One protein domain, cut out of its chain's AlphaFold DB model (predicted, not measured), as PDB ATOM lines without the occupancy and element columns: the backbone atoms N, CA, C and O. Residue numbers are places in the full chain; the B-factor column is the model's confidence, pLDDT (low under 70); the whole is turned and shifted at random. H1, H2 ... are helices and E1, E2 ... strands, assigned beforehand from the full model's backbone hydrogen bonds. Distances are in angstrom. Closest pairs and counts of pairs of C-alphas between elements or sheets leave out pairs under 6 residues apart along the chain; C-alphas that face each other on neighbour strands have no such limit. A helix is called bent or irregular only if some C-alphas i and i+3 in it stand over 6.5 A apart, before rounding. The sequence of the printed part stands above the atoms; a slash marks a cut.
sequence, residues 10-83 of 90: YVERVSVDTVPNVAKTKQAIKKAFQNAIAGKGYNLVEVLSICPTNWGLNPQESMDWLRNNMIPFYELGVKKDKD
ATOM      1  N   TYR A  10       6.480 -37.944 -38.388       97.94
ATOM      2  CA  TYR A  10       7.287 -36.741 -38.210       97.94
ATOM      3  C   TYR A  10       7.865 -36.263 -39.543       97.94
ATOM      4  O   TYR A  10       8.474 -37.034 -40.284       97.94
ATOM      5  N   VAL A  11       7.653 -34.987 -39.854       97.81
ATOM      6  CA  VAL A  11       8.188 -34.318 -41.040       97.81
ATOM      7  C   VAL A  11       8.704 -32.953 -40.615       97.81
ATOM      8  O   VAL A  11       7.929 -32.125 -40.136       97.81
ATOM      9  N   GLU A  12       9.991 -32.701 -40.805       98.00
ATOM     10  CA  GLU A  12      10.611 -31.414 -40.491       98.00
ATOM     11  C   GLU A  12      11.525 -30.969 -41.626       98.00
ATOM     12  O   GLU A  12      12.222 -31.780 -42.239       98.00
ATOM     13  N   ARG A  13      11.521 -29.662 -41.888       98.12
ATOM     14  CA  ARG A  13      12.472 -29.032 -42.790       98.12
ATOM     15  C   ARG A  13      13.483 -28.218 -42.004       98.12
ATOM     16  O   ARG A  13      13.118 -27.337 -41.229       98.12
ATOM     17  N   VAL A  14      14.754 -28.483 -42.245       98.31
ATOM     18  CA  VAL A  14      15.883 -27.860 -41.557       98.31
ATOM     19  C   VAL A  14      16.905 -27.346 -42.568       98.31
ATOM     20  O   VAL A  14      16.803 -27.593 -43.768       98.31
ATOM     21  N   SER A  15      17.897 -26.610 -42.084       98.00
ATOM     22  CA  SER A  15      19.019 -26.136 -42.890       98.00
ATOM     23  C   SER A  15      20.331 -26.325 -42.134       98.00
ATOM     24  O   SER A  15      20.337 -26.528 -40.921       98.00
ATOM     25  N   VAL A  16      21.448 -26.260 -42.849       97.00
ATOM     26  CA  VAL A  16      22.806 -26.277 -42.285       97.00
ATOM     27  C   VAL A  16      23.561 -24.975 -42.579       97.00
ATOM     28  O   VAL A  16      24.787 -24.941 -42.559       97.00
ATOM     29  N   ASP A  17      22.832 -23.887 -42.833       95.88
ATOM     30  CA  ASP A  17      23.380 -22.577 -43.204       95.88
ATOM     31  C   ASP A  17      24.015 -21.791 -42.039       95.88
ATOM     32  O   ASP A  17      24.737 -20.816 -42.252       95.88
ATOM     33  N   THR A  18      23.734 -22.188 -40.796       95.75
ATOM     34  CA  THR A  18      24.278 -21.578 -39.575       95.75
ATOM     35  C   THR A  18      24.510 -22.625 -38.485       95.75
ATOM     36  O   THR A  18      23.866 -23.675 -38.468       95.75
ATOM     37  N   VAL A  19      25.384 -22.325 -37.517       96.81
ATOM     38  CA  VAL A  19      25.659 -23.208 -36.366       96.81
ATOM     39  C   VAL A  19      24.381 -23.589 -35.590       96.81
ATOM     40  O   VAL A  19      24.196 -24.780 -35.317       96.81
ATOM     41  N   PRO A  20      23.445 -22.663 -35.284       97.56
ATOM     42  CA  PRO A  20      22.167 -23.034 -34.675       97.56
ATOM     43  C   PRO A  20      21.341 -23.999 -35.533       97.56
ATOM     44  O   PRO A  20      20.745 -24.937 -35.002       97.56
ATOM     45  N   ASN A  21      21.318 -23.812 -36.853       97.38
ATOM     46  CA  ASN A  21      20.557 -24.679 -37.751       97.38
ATOM     47  C   ASN A  21      21.212 -26.065 -37.916       97.38
ATOM     48  O   ASN A  21      20.499 -27.068 -37.971       97.38
ATOM     49  N   VAL A  22      22.541 -26.172 -37.823       98.12
ATOM     50  CA  VAL A  22      23.243 -27.467 -37.699       98.12
ATOM     51  C   VAL A  22      22.817 -28.204 -36.424       98.12
ATOM     52  O   VAL A  22      22.519 -29.402 -36.466       98.12
ATOM     53  N   ALA A  23      22.723 -27.503 -35.289       98.38
ATOM     54  CA  ALA A  23      22.259 -28.101 -34.038       98.38
ATOM     55  C   ALA A  23      20.800 -28.585 -34.133       98.38
ATOM     56  O   ALA A  23      20.505 -29.705 -33.708       98.38
ATOM     57  N   LYS A  24      19.908 -27.793 -34.746       98.12
ATOM     58  CA  LYS A  24      18.517 -28.198 -35.025       98.12
ATOM     59  C   LYS A  24      18.456 -29.417 -35.945       98.12
ATOM     60  O   LYS A  24      17.770 -30.380 -35.626       98.12
ATOM     61  N   THR A  25      19.247 -29.432 -37.018       98.50
ATOM     62  CA  THR A  25      19.334 -30.566 -37.952       98.50
ATOM     63  C   THR A  25      19.729 -31.855 -37.235       98.50
ATOM     64  O   THR A  25      19.080 -32.887 -37.404       98.50
ATOM     65  N   LYS A  26      20.736 -31.804 -36.352       98.56
ATOM     66  CA  LYS A  26      21.133 -32.958 -35.529       98.56
ATOM     67  C   LYS A  26      19.988 -33.455 -34.640       98.56
ATOM     68  O   LYS A  26      19.800 -34.665 -34.512       98.56
ATOM     69  N   GLN A  27      19.239 -32.546 -34.016       98.38
ATOM     70  CA  GLN A  27      18.092 -32.901 -33.174       98.38
ATOM     71  C   GLN A  27      16.964 -33.539 -33.995       98.38
ATOM     72  O   GLN A  27      16.448 -34.580 -33.588       98.38
ATOM     73  N   ALA A  28      16.645 -32.978 -35.163       98.50
ATOM     74  CA  ALA A  28      15.616 -33.496 -36.059       98.50
ATOM     75  C   ALA A  28      15.948 -34.911 -36.557       98.50
ATOM     76  O   ALA A  28      15.128 -35.824 -36.449       98.50
ATOM     77  N   ILE A  29      17.188 -35.132 -37.011       98.50
ATOM     78  CA  ILE A  29      17.666 -36.457 -37.435       98.50
ATOM     79  C   ILE A  29      17.593 -37.453 -36.272       98.50
ATOM     80  O   ILE A  29      17.060 -38.553 -36.431       98.50
ATOM     81  N   LYS A  30      18.068 -37.069 -35.078       98.50
ATOM     82  CA  LYS A  30      18.000 -37.924 -33.883       98.50
ATOM     83  C   LYS A  30      16.557 -38.321 -33.561       98.50
ATOM     84  O   LYS A  30      16.299 -39.498 -33.325       98.50
ATOM     85  N   LYS A  31      15.625 -37.366 -33.586       98.00
ATOM     86  CA  LYS A  31      14.202 -37.616 -33.332       98.00
ATOM     87  C   LYS A  31      13.592 -38.563 -34.365       98.00
ATOM     88  O   LYS A  31      12.915 -39.511 -33.980       98.00
ATOM     89  N   ALA A  32      13.869 -38.357 -35.654       98.06
ATOM     90  CA  ALA A  32      13.393 -39.239 -36.718       98.06
ATOM     91  C   ALA A  32      13.855 -40.694 -36.515       98.06
ATOM     92  O   ALA A  32      13.043 -41.612 -36.612       98.06
ATOM     93  N   PHE A  33      15.124 -40.909 -36.151       98.12
ATOM     94  CA  PHE A  33      15.626 -42.249 -35.832       98.12
ATOM     95  C   PHE A  33      15.001 -42.832 -34.563       98.12
ATOM     96  O   PHE A  33      14.633 -44.003 -34.554       98.12
ATOM     97  N   GLN A  34      14.835 -42.035 -33.506       97.94
ATOM     98  CA  GLN A  34      14.161 -42.487 -32.284       97.94
ATOM     99  C   GLN A  34      12.718 -42.933 -32.564       97.94
ATOM    100  O   GLN A  34      12.287 -43.964 -32.052       97.94
ATOM    101  N   ASN A  35      11.995 -42.206 -33.416       97.12
ATOM    102  CA  ASN A  35      10.646 -42.572 -33.841       97.12
ATOM    103  C   ASN A  35      10.623 -43.852 -34.680       97.12
ATOM    104  O   ASN A  35       9.741 -44.685 -34.483       97.12
ATOM    105  N   ALA A  36      11.593 -44.021 -35.586       95.44
ATOM    106  CA  ALA A  36      11.730 -45.236 -36.384       95.44
ATOM    107  C   ALA A  36      12.002 -46.466 -35.500       95.44
ATOM    108  O   ALA A  36      11.314 -47.474 -35.633       95.44
ATOM    109  N   ILE A  37      12.937 -46.359 -34.546       97.56
ATOM    110  CA  ILE A  37      13.256 -47.426 -33.580       97.56
ATOM    111  C   ILE A  37      12.036 -47.776 -32.718       97.56
ATOM    112  O   ILE A  37      11.788 -48.945 -32.444       97.56
ATOM    113  N   ALA A  38      11.248 -46.776 -32.316       97.06
ATOM    114  CA  ALA A  38      10.031 -46.966 -31.530       97.06
ATOM    115  C   ALA A  38       8.809 -47.423 -32.358       97.06
ATOM    116  O   ALA A  38       7.707 -47.486 -31.817       97.06
ATOM    117  N   GLY A  39       8.965 -47.700 -33.661       95.56
ATOM    118  CA  GLY A  39       7.881 -48.192 -34.517       95.56
ATOM    119  C   GLY A  39       6.746 -47.189 -34.752       95.56
ATOM    120  O   GLY A  39       5.631 -47.589 -35.069       95.56
ATOM    121  N   LYS A  40       7.000 -45.881 -34.602       94.44
ATOM    122  CA  LYS A  40       5.946 -44.849 -34.631       94.44
ATOM    123  C   LYS A  40       5.430 -44.491 -36.031       94.44
ATOM    124  O   LYS A  40       4.469 -43.739 -36.156       94.44
ATOM    125  N   GLY A  41       6.055 -45.013 -37.083       92.31
ATOM    126  CA  GLY A  41       5.678 -44.768 -38.475       92.31
ATOM    127  C   GLY A  41       6.773 -44.072 -39.278       92.31
ATOM    128  O   GLY A  41       7.938 -44.040 -38.875       92.31
ATOM    129  N   TYR A  42       6.401 -43.535 -40.440       95.94
ATOM    130  CA  TYR A  42       7.348 -42.958 -41.392       95.94
ATOM    131  C   TYR A  42       7.822 -41.568 -40.955       95.94
ATOM    132  O   TYR A  42       7.025 -40.740 -40.513       95.94
ATOM    133  N   ASN A  43       9.116 -41.289 -41.110       97.56
ATOM    134  CA  ASN A  43       9.719 -40.007 -40.749       97.56
ATOM    135  C   ASN A  43      10.482 -39.440 -41.954       97.56
ATOM    136  O   ASN A  43      11.157 -40.195 -42.651       97.56
ATOM    137  N   LEU A  44      10.412 -38.124 -42.172       97.56
ATOM    138  CA  LEU A  44      11.176 -37.420 -43.206       97.56
ATOM    139  C   LEU A  44      11.832 -36.164 -42.625       97.56
ATOM    140  O   LEU A  44      11.168 -35.344 -41.996       97.56
ATOM    141  N   VAL A  45      13.127 -35.993 -42.881       98.12
ATOM    142  CA  VAL A  45      13.859 -34.764 -42.559       98.12
ATOM    143  C   VAL A  45      14.428 -34.201 -43.855       98.12
ATOM    144  O   VAL A  45      15.311 -34.802 -44.462       98.12
ATOM    145  N   GLU A  46      13.897 -33.064 -44.293       97.69
ATOM    146  CA  GLU A  46      14.388 -32.340 -45.467       97.69
ATOM    147  C   GLU A  46      15.488 -31.370 -45.021       97.69
ATOM    148  O   GLU A  46      15.232 -30.491 -44.199       97.69
ATOM    149  N   VAL A  47      16.709 -31.517 -45.544       97.88
ATOM    150  CA  VAL A  47      17.853 -30.672 -45.166       97.88
ATOM    151  C   VAL A  47      18.243 -29.778 -46.336       97.88
ATOM    152  O   VAL A  47      18.728 -30.255 -47.361       97.88
ATOM    153  N   LEU A  48      18.074 -28.469 -46.170       96.75
ATOM    154  CA  LEU A  48      18.594 -27.486 -47.111       96.75
ATOM    155  C   LEU A  48      20.106 -27.331 -46.900       96.75
ATOM    156  O   LEU A  48      20.542 -26.805 -45.871       96.75
ATOM    157  N   SER A  49      20.885 -27.775 -47.885       93.88
ATOM    158  CA  SER A  49      22.344 -27.652 -47.932       93.88
ATOM    159  C   SER A  49      22.769 -27.005 -49.242       93.88
ATOM    160  O   SER A  49      22.176 -27.267 -50.288       93.88
ATOM    161  N   ILE A  50      23.823 -26.194 -49.192       92.12
ATOM    162  CA  ILE A  50      24.454 -25.661 -50.398       92.12
ATOM    163  C   ILE A  50      25.444 -26.668 -50.986       92.12
ATOM    164  O   ILE A  50      26.065 -27.447 -50.263       92.12
ATOM    165  N   CYS A  51      25.620 -26.609 -52.303       88.62
ATOM    166  CA  CYS A  51      26.751 -27.206 -53.002       88.62
ATOM    167  C   CYS A  51      27.364 -26.111 -53.891       88.62
ATOM    168  O   CYS A  51      26.922 -25.950 -55.031       88.62
ATOM    169  N   PRO A  52      28.329 -25.322 -53.374       87.19
ATOM    170  CA  PRO A  52      28.844 -24.138 -54.071       87.19
ATOM    171  C   PRO A  52      29.398 -24.476 -55.460       87.19
ATOM    172  O   PRO A  52      29.165 -23.748 -56.422       87.19
ATOM    173  N   THR A  53      30.025 -25.649 -55.596       88.50
ATOM    174  CA  THR A  53      30.559 -26.159 -56.863       88.50
ATOM    175  C   THR A  53      29.502 -26.237 -57.962       88.50
ATOM    176  O   THR A  53      29.770 -25.854 -59.094       88.50
ATOM    177  N   ASN A  54      28.292 -26.708 -57.644       87.00
ATOM    178  CA  ASN A  54      27.236 -26.870 -58.643       87.00
ATOM    179  C   ASN A  54      26.554 -25.541 -59.003       87.00
ATOM    180  O   ASN A  54      25.957 -25.424 -60.068       87.00
ATOM    181  N   TRP A  55      26.613 -24.549 -58.116       87.69
ATOM    182  CA  TRP A  55      26.007 -23.234 -58.339       87.69
ATOM    183  C   TRP A  55      26.961 -22.243 -59.009       87.69
ATOM    184  O   TRP A  55      26.525 -21.166 -59.402       87.69
ATOM    185  N   GLY A  56      28.245 -22.594 -59.155       90.12
ATOM    186  CA  GLY A  56      29.260 -21.685 -59.695       90.12
ATOM    187  C   GLY A  56      29.497 -20.460 -58.805       90.12
ATOM    188  O   GLY A  56      29.965 -19.435 -59.288       90.12
ATOM    189  N   LEU A  57      29.150 -20.565 -57.519       90.62
ATOM    190  CA  LEU A  57      29.258 -19.508 -56.519       90.62
ATOM    191  C   LEU A  57      30.338 -19.868 -55.507       90.62
ATOM    192  O   LEU A  57      30.585 -21.046 -55.227       90.62
ATOM    193  N   ASN A  58      30.943 -18.859 -54.884       94.38
ATOM    194  CA  ASN A  58      31.791 -19.139 -53.732       94.38
ATOM    195  C   ASN A  58      30.932 -19.596 -52.523       94.38
ATOM    196  O   ASN A  58      29.707 -19.406 -52.510       94.38
ATOM    197  N   PRO A  59      31.535 -20.228 -51.497       92.12
ATOM    198  CA  PRO A  59      30.780 -20.733 -50.350       92.12
ATOM    199  C   PRO A  59      29.951 -19.667 -49.621       92.12
ATOM    200  O   PRO A  59      28.833 -19.958 -49.205       92.12
ATOM    201  N   GLN A  60      30.467 -18.443 -49.488       93.25
ATOM    202  CA  GLN A  60      29.781 -17.356 -48.791       93.25
ATOM    203  C   GLN A  60      28.555 -16.879 -49.582       93.25
ATOM    204  O   GLN A  60      27.449 -16.855 -49.047       93.25
ATOM    205  N   GLU A  61      28.727 -16.607 -50.876       94.19
ATOM    206  CA  GLU A  61      27.640 -16.219 -51.785       94.19
ATOM    207  C   GLU A  61      26.540 -17.278 -51.849       94.19
ATOM    208  O   GLU A  61      25.355 -16.953 -51.848       94.19
ATOM    209  N   SER A  62      26.923 -18.556 -51.855       95.12
ATOM    210  CA  SER A  62      25.969 -19.666 -51.847       95.12
ATOM    211  C   SER A  62      25.094 -19.650 -50.593       95.12
ATOM    212  O   SER A  62      23.883 -19.858 -50.680       95.12
ATOM    213  N   MET A  63      25.688 -19.389 -49.422       94.56
ATOM    214  CA  MET A  63      24.943 -19.286 -48.163       94.56
ATOM    215  C   MET A  63      23.987 -18.095 -48.167       94.56
ATOM    216  O   MET A  63      22.846 -18.218 -47.726       94.56
ATOM    217  N   ASP A  64      24.426 -16.952 -48.684       95.00
ATOM    218  CA  ASP A  64      23.588 -15.755 -48.743       95.00
ATOM    219  C   ASP A  64      22.439 -15.933 -49.747       95.00
ATOM    220  O   ASP A  64      21.292 -15.593 -49.450       95.00
ATOM    221  N   TRP A  65      22.694 -16.580 -50.887       94.94
ATOM    222  CA  TRP A  65      21.649 -16.933 -51.844       94.94
ATOM    223  C   TRP A  65      20.618 -17.896 -51.246       94.94
ATOM    224  O   TRP A  65      19.414 -17.670 -51.388       94.94
ATOM    225  N   LEU A  66      21.075 -18.931 -50.530       95.81
ATOM    226  CA  LEU A  66      20.217 -19.877 -49.815       95.81
ATOM    227  C   LEU A  66      19.269 -19.145 -48.852       95.81
ATOM    228  O   LEU A  66      18.065 -19.404 -48.863       95.81
ATOM    229  N   ARG A  67      19.800 -18.218 -48.045       95.75
ATOM    230  CA  ARG A  67      19.023 -17.450 -47.059       95.75
ATOM    231  C   ARG A  67      18.008 -16.516 -47.705       95.75
ATOM    232  O   ARG A  67      16.886 -16.428 -47.220       95.75
ATOM    233  N   ASN A  68      18.386 -15.858 -48.797       95.81
ATOM    234  CA  ASN A  68      17.558 -14.834 -49.433       95.81
ATOM    235  C   ASN A  68      16.503 -15.406 -50.390       95.81
ATOM    236  O   ASN A  68      15.468 -14.779 -50.588       95.81
ATOM    237  N   ASN A  69      16.750 -16.579 -50.982       94.81
ATOM    238  CA  ASN A  69      15.903 -17.123 -52.051       94.81
ATOM    239  C   ASN A  69      15.276 -18.468 -51.677       94.81
ATOM    240  O   ASN A  69      14.086 -18.685 -51.887       94.81
ATOM    241  N   MET A  70      16.065 -19.381 -51.107       94.62
ATOM    242  CA  MET A  70      15.634 -20.765 -50.913       94.62
ATOM    243  C   MET A  70      14.873 -20.964 -49.602       94.62
ATOM    244  O   MET A  70      13.849 -21.634 -49.608       94.62
ATOM    245  N   ILE A  71      15.332 -20.376 -48.491       96.75
ATOM    246  CA  ILE A  71      14.654 -20.478 -47.186       96.75
ATOM    247  C   ILE A  71      13.240 -19.864 -47.205       96.75
ATOM    248  O   ILE A  71      12.337 -20.508 -46.670       96.75
ATOM    249  N   PRO A  72      12.992 -18.690 -47.823       96.44
ATOM    250  CA  PRO A  72      11.642 -18.127 -47.905       96.44
ATOM    251  C   PRO A  72      10.676 -18.999 -48.711       96.44
ATOM    252  O   PRO A  72       9.507 -19.110 -48.362       96.44
ATOM    253  N   PHE A  73      11.162 -19.652 -49.771       95.81
ATOM    254  CA  PHE A  73      10.347 -20.562 -50.577       95.81
ATOM    255  C   PHE A  73      10.145 -21.921 -49.886       95.81
ATOM    256  O   PHE A  73       9.044 -22.472 -49.848       95.81
ATOM    257  N   TYR A  74      11.211 -22.467 -49.299       95.19
ATOM    258  CA  TYR A  74      11.213 -23.715 -48.545       95.19
ATOM    259  C   TYR A  74      11.262 -23.434 -47.045       95.19
ATOM    260  O   TYR A  74      12.232 -23.777 -46.368       95.19
ATOM    261  N   GLU A  75      10.177 -22.870 -46.516       95.06
ATOM    262  CA  GLU A  75      10.091 -22.479 -45.107       95.06
ATOM    263  C   GLU A  75      10.527 -23.605 -44.167       95.06
ATOM    264  O   GLU A  75      10.015 -24.734 -44.250       95.06
ATOM    265  N   LEU A  76      11.445 -23.283 -43.256       97.44
ATOM    266  CA  LEU A  76      11.948 -24.206 -42.245       97.44
ATOM    267  C   LEU A  76      10.878 -24.531 -41.189       97.44
ATOM    268  O   LEU A  76       9.830 -23.892 -41.103       97.44
ATOM    269  N   GLY A  77      11.164 -25.537 -40.369       97.00
ATOM    270  CA  GLY A  77      10.355 -25.935 -39.225       97.00
ATOM    271  C   GLY A  77       9.570 -27.226 -39.434       97.00
ATOM    272  O   GLY A  77       9.618 -27.881 -40.483       97.00
ATOM    273  N   VAL A  78       8.852 -27.601 -38.378       97.38
ATOM    274  CA  VAL A  78       8.059 -28.828 -38.307       97.38
ATOM    275  C   VAL A  78       6.846 -28.704 -39.223       97.38
ATOM    276  O   VAL A  78       6.030 -27.799 -39.073       97.38
ATOM    277  N   LYS A  79       6.714 -29.632 -40.173       96.06
ATOM    278  CA  LYS A  79       5.547 -29.753 -41.060       96.06
ATOM    279  C   LYS A  79       4.556 -30.807 -40.560       96.06
ATOM    280  O   LYS A  79       3.380 -30.739 -40.901       96.06
ATOM    281  N   LYS A  80       5.018 -31.771 -39.755       96.06
ATOM    282  CA  LYS A  80       4.182 -32.719 -39.007       96.06
ATOM    283  C   LYS A  80       4.925 -33.269 -37.801       96.06
ATOM    284  O   LYS A  80       6.084 -33.650 -37.919       96.06
ATOM    285  N   ASP A  81       4.230 -33.378 -36.675       96.56
ATOM    286  CA  ASP A  81       4.737 -34.043 -35.480       96.56
ATOM    287  C   ASP A  81       3.581 -34.556 -34.621       96.56
ATOM    288  O   ASP A  81       2.950 -33.800 -33.880       96.56
ATOM    289  N   LYS A  82       3.292 -35.855 -34.725       94.56
ATOM    290  CA  LYS A  82       2.211 -36.468 -33.945       94.56
ATOM    291  C   LYS A  82       2.508 -36.485 -32.437       94.56
ATOM    292  O   LYS A  82       1.569 -36.456 -31.652       94.56
ATOM    293  N   ASP A  83       3.775 -36.477 -32.009       90.81
ATOM    294  CA  ASP A  83       4.112 -36.470 -30.575       90.81
ATOM    295  C   ASP A  83       3.822 -35.107 -29.914       90.81
ATOM    296  O   ASP A  83       3.512 -35.055 -28.723       90.81
TER     297      ASP A  83
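What this domain is: This is residues 10 to 83 of the 90 residues of an uncharacterized protein of bioreactor metagenome (UniProt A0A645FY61). What is the shape? A narrow sheet of three strands, E2, E1 and E3, has the long helix H1 over one face, while H2 and H3 sit past the sheet's end at Ser 15 and Leu 48 and lengthen the whole. What is it made of? The 74 printed residues, with elements in the order E1, H1, E2, H2, H3, E3, form a mixed class of helices and strands, and the sheet, E2 E1 E3, is mixed. It is only just loose, close to compact, with a radius of gyration of the C-alphas of 13.9 A and spans of 42 by 21 by 19 A.

Where its parts are: Where are the strands? E1, residues 10 to 15, starts at C-alpha 10 (7.287, -36.741, -38.210); E2 is residues 42 to 48, 20.0 A; E3, residues 77 to 81, ends at C-alpha 81 (4.737, -34.043, -35.480). And the helices? H1 is residues 19 to 37, 27.4 A; H2 is 52 to 55; H3, 59 to 73, 20.4 A, is only just irregular, C-alphas 68 and 71 being 6.7 A apart.

How they stand to each other: How do the strands pair? E1 is parallel to E2, N 14 and O 46 at 2.8 A, and antiparallel to E3, N 11 and O 80 at 2.8 A. Where is H1? It is on the sheet in two layers, height 8.8 A, over E2 and E1, along the strands; E1, H1, E2 form a strand-helix-strand unit, parallel strands joined through a helix, with a right-handed crossover. The closest C-alphas of H1 and E2, Ala 32 and Asn 43, are 5.5 A apart. And H2 and H3? H3 only grazes the sheet with residues 66 to 71. H2 and H3 only just touch, only at the corner, with 3 pairs of C-alphas within 8 A, the closest Pro 52 and Pro 59 at 5.4 A. Every O i to N i+4 pair is within hydrogen-bond range in H1, 8 of 11 in H3, and H2 is too short for one.

The domain as a whole: How long is it? The two farthest C-alphas, Ala 38 and Gly 56, are 42.5 A apart. Are there breaks or weak places? The printed part has no cut, its five links are tight, and no printed residue is under 70 in pLDDT.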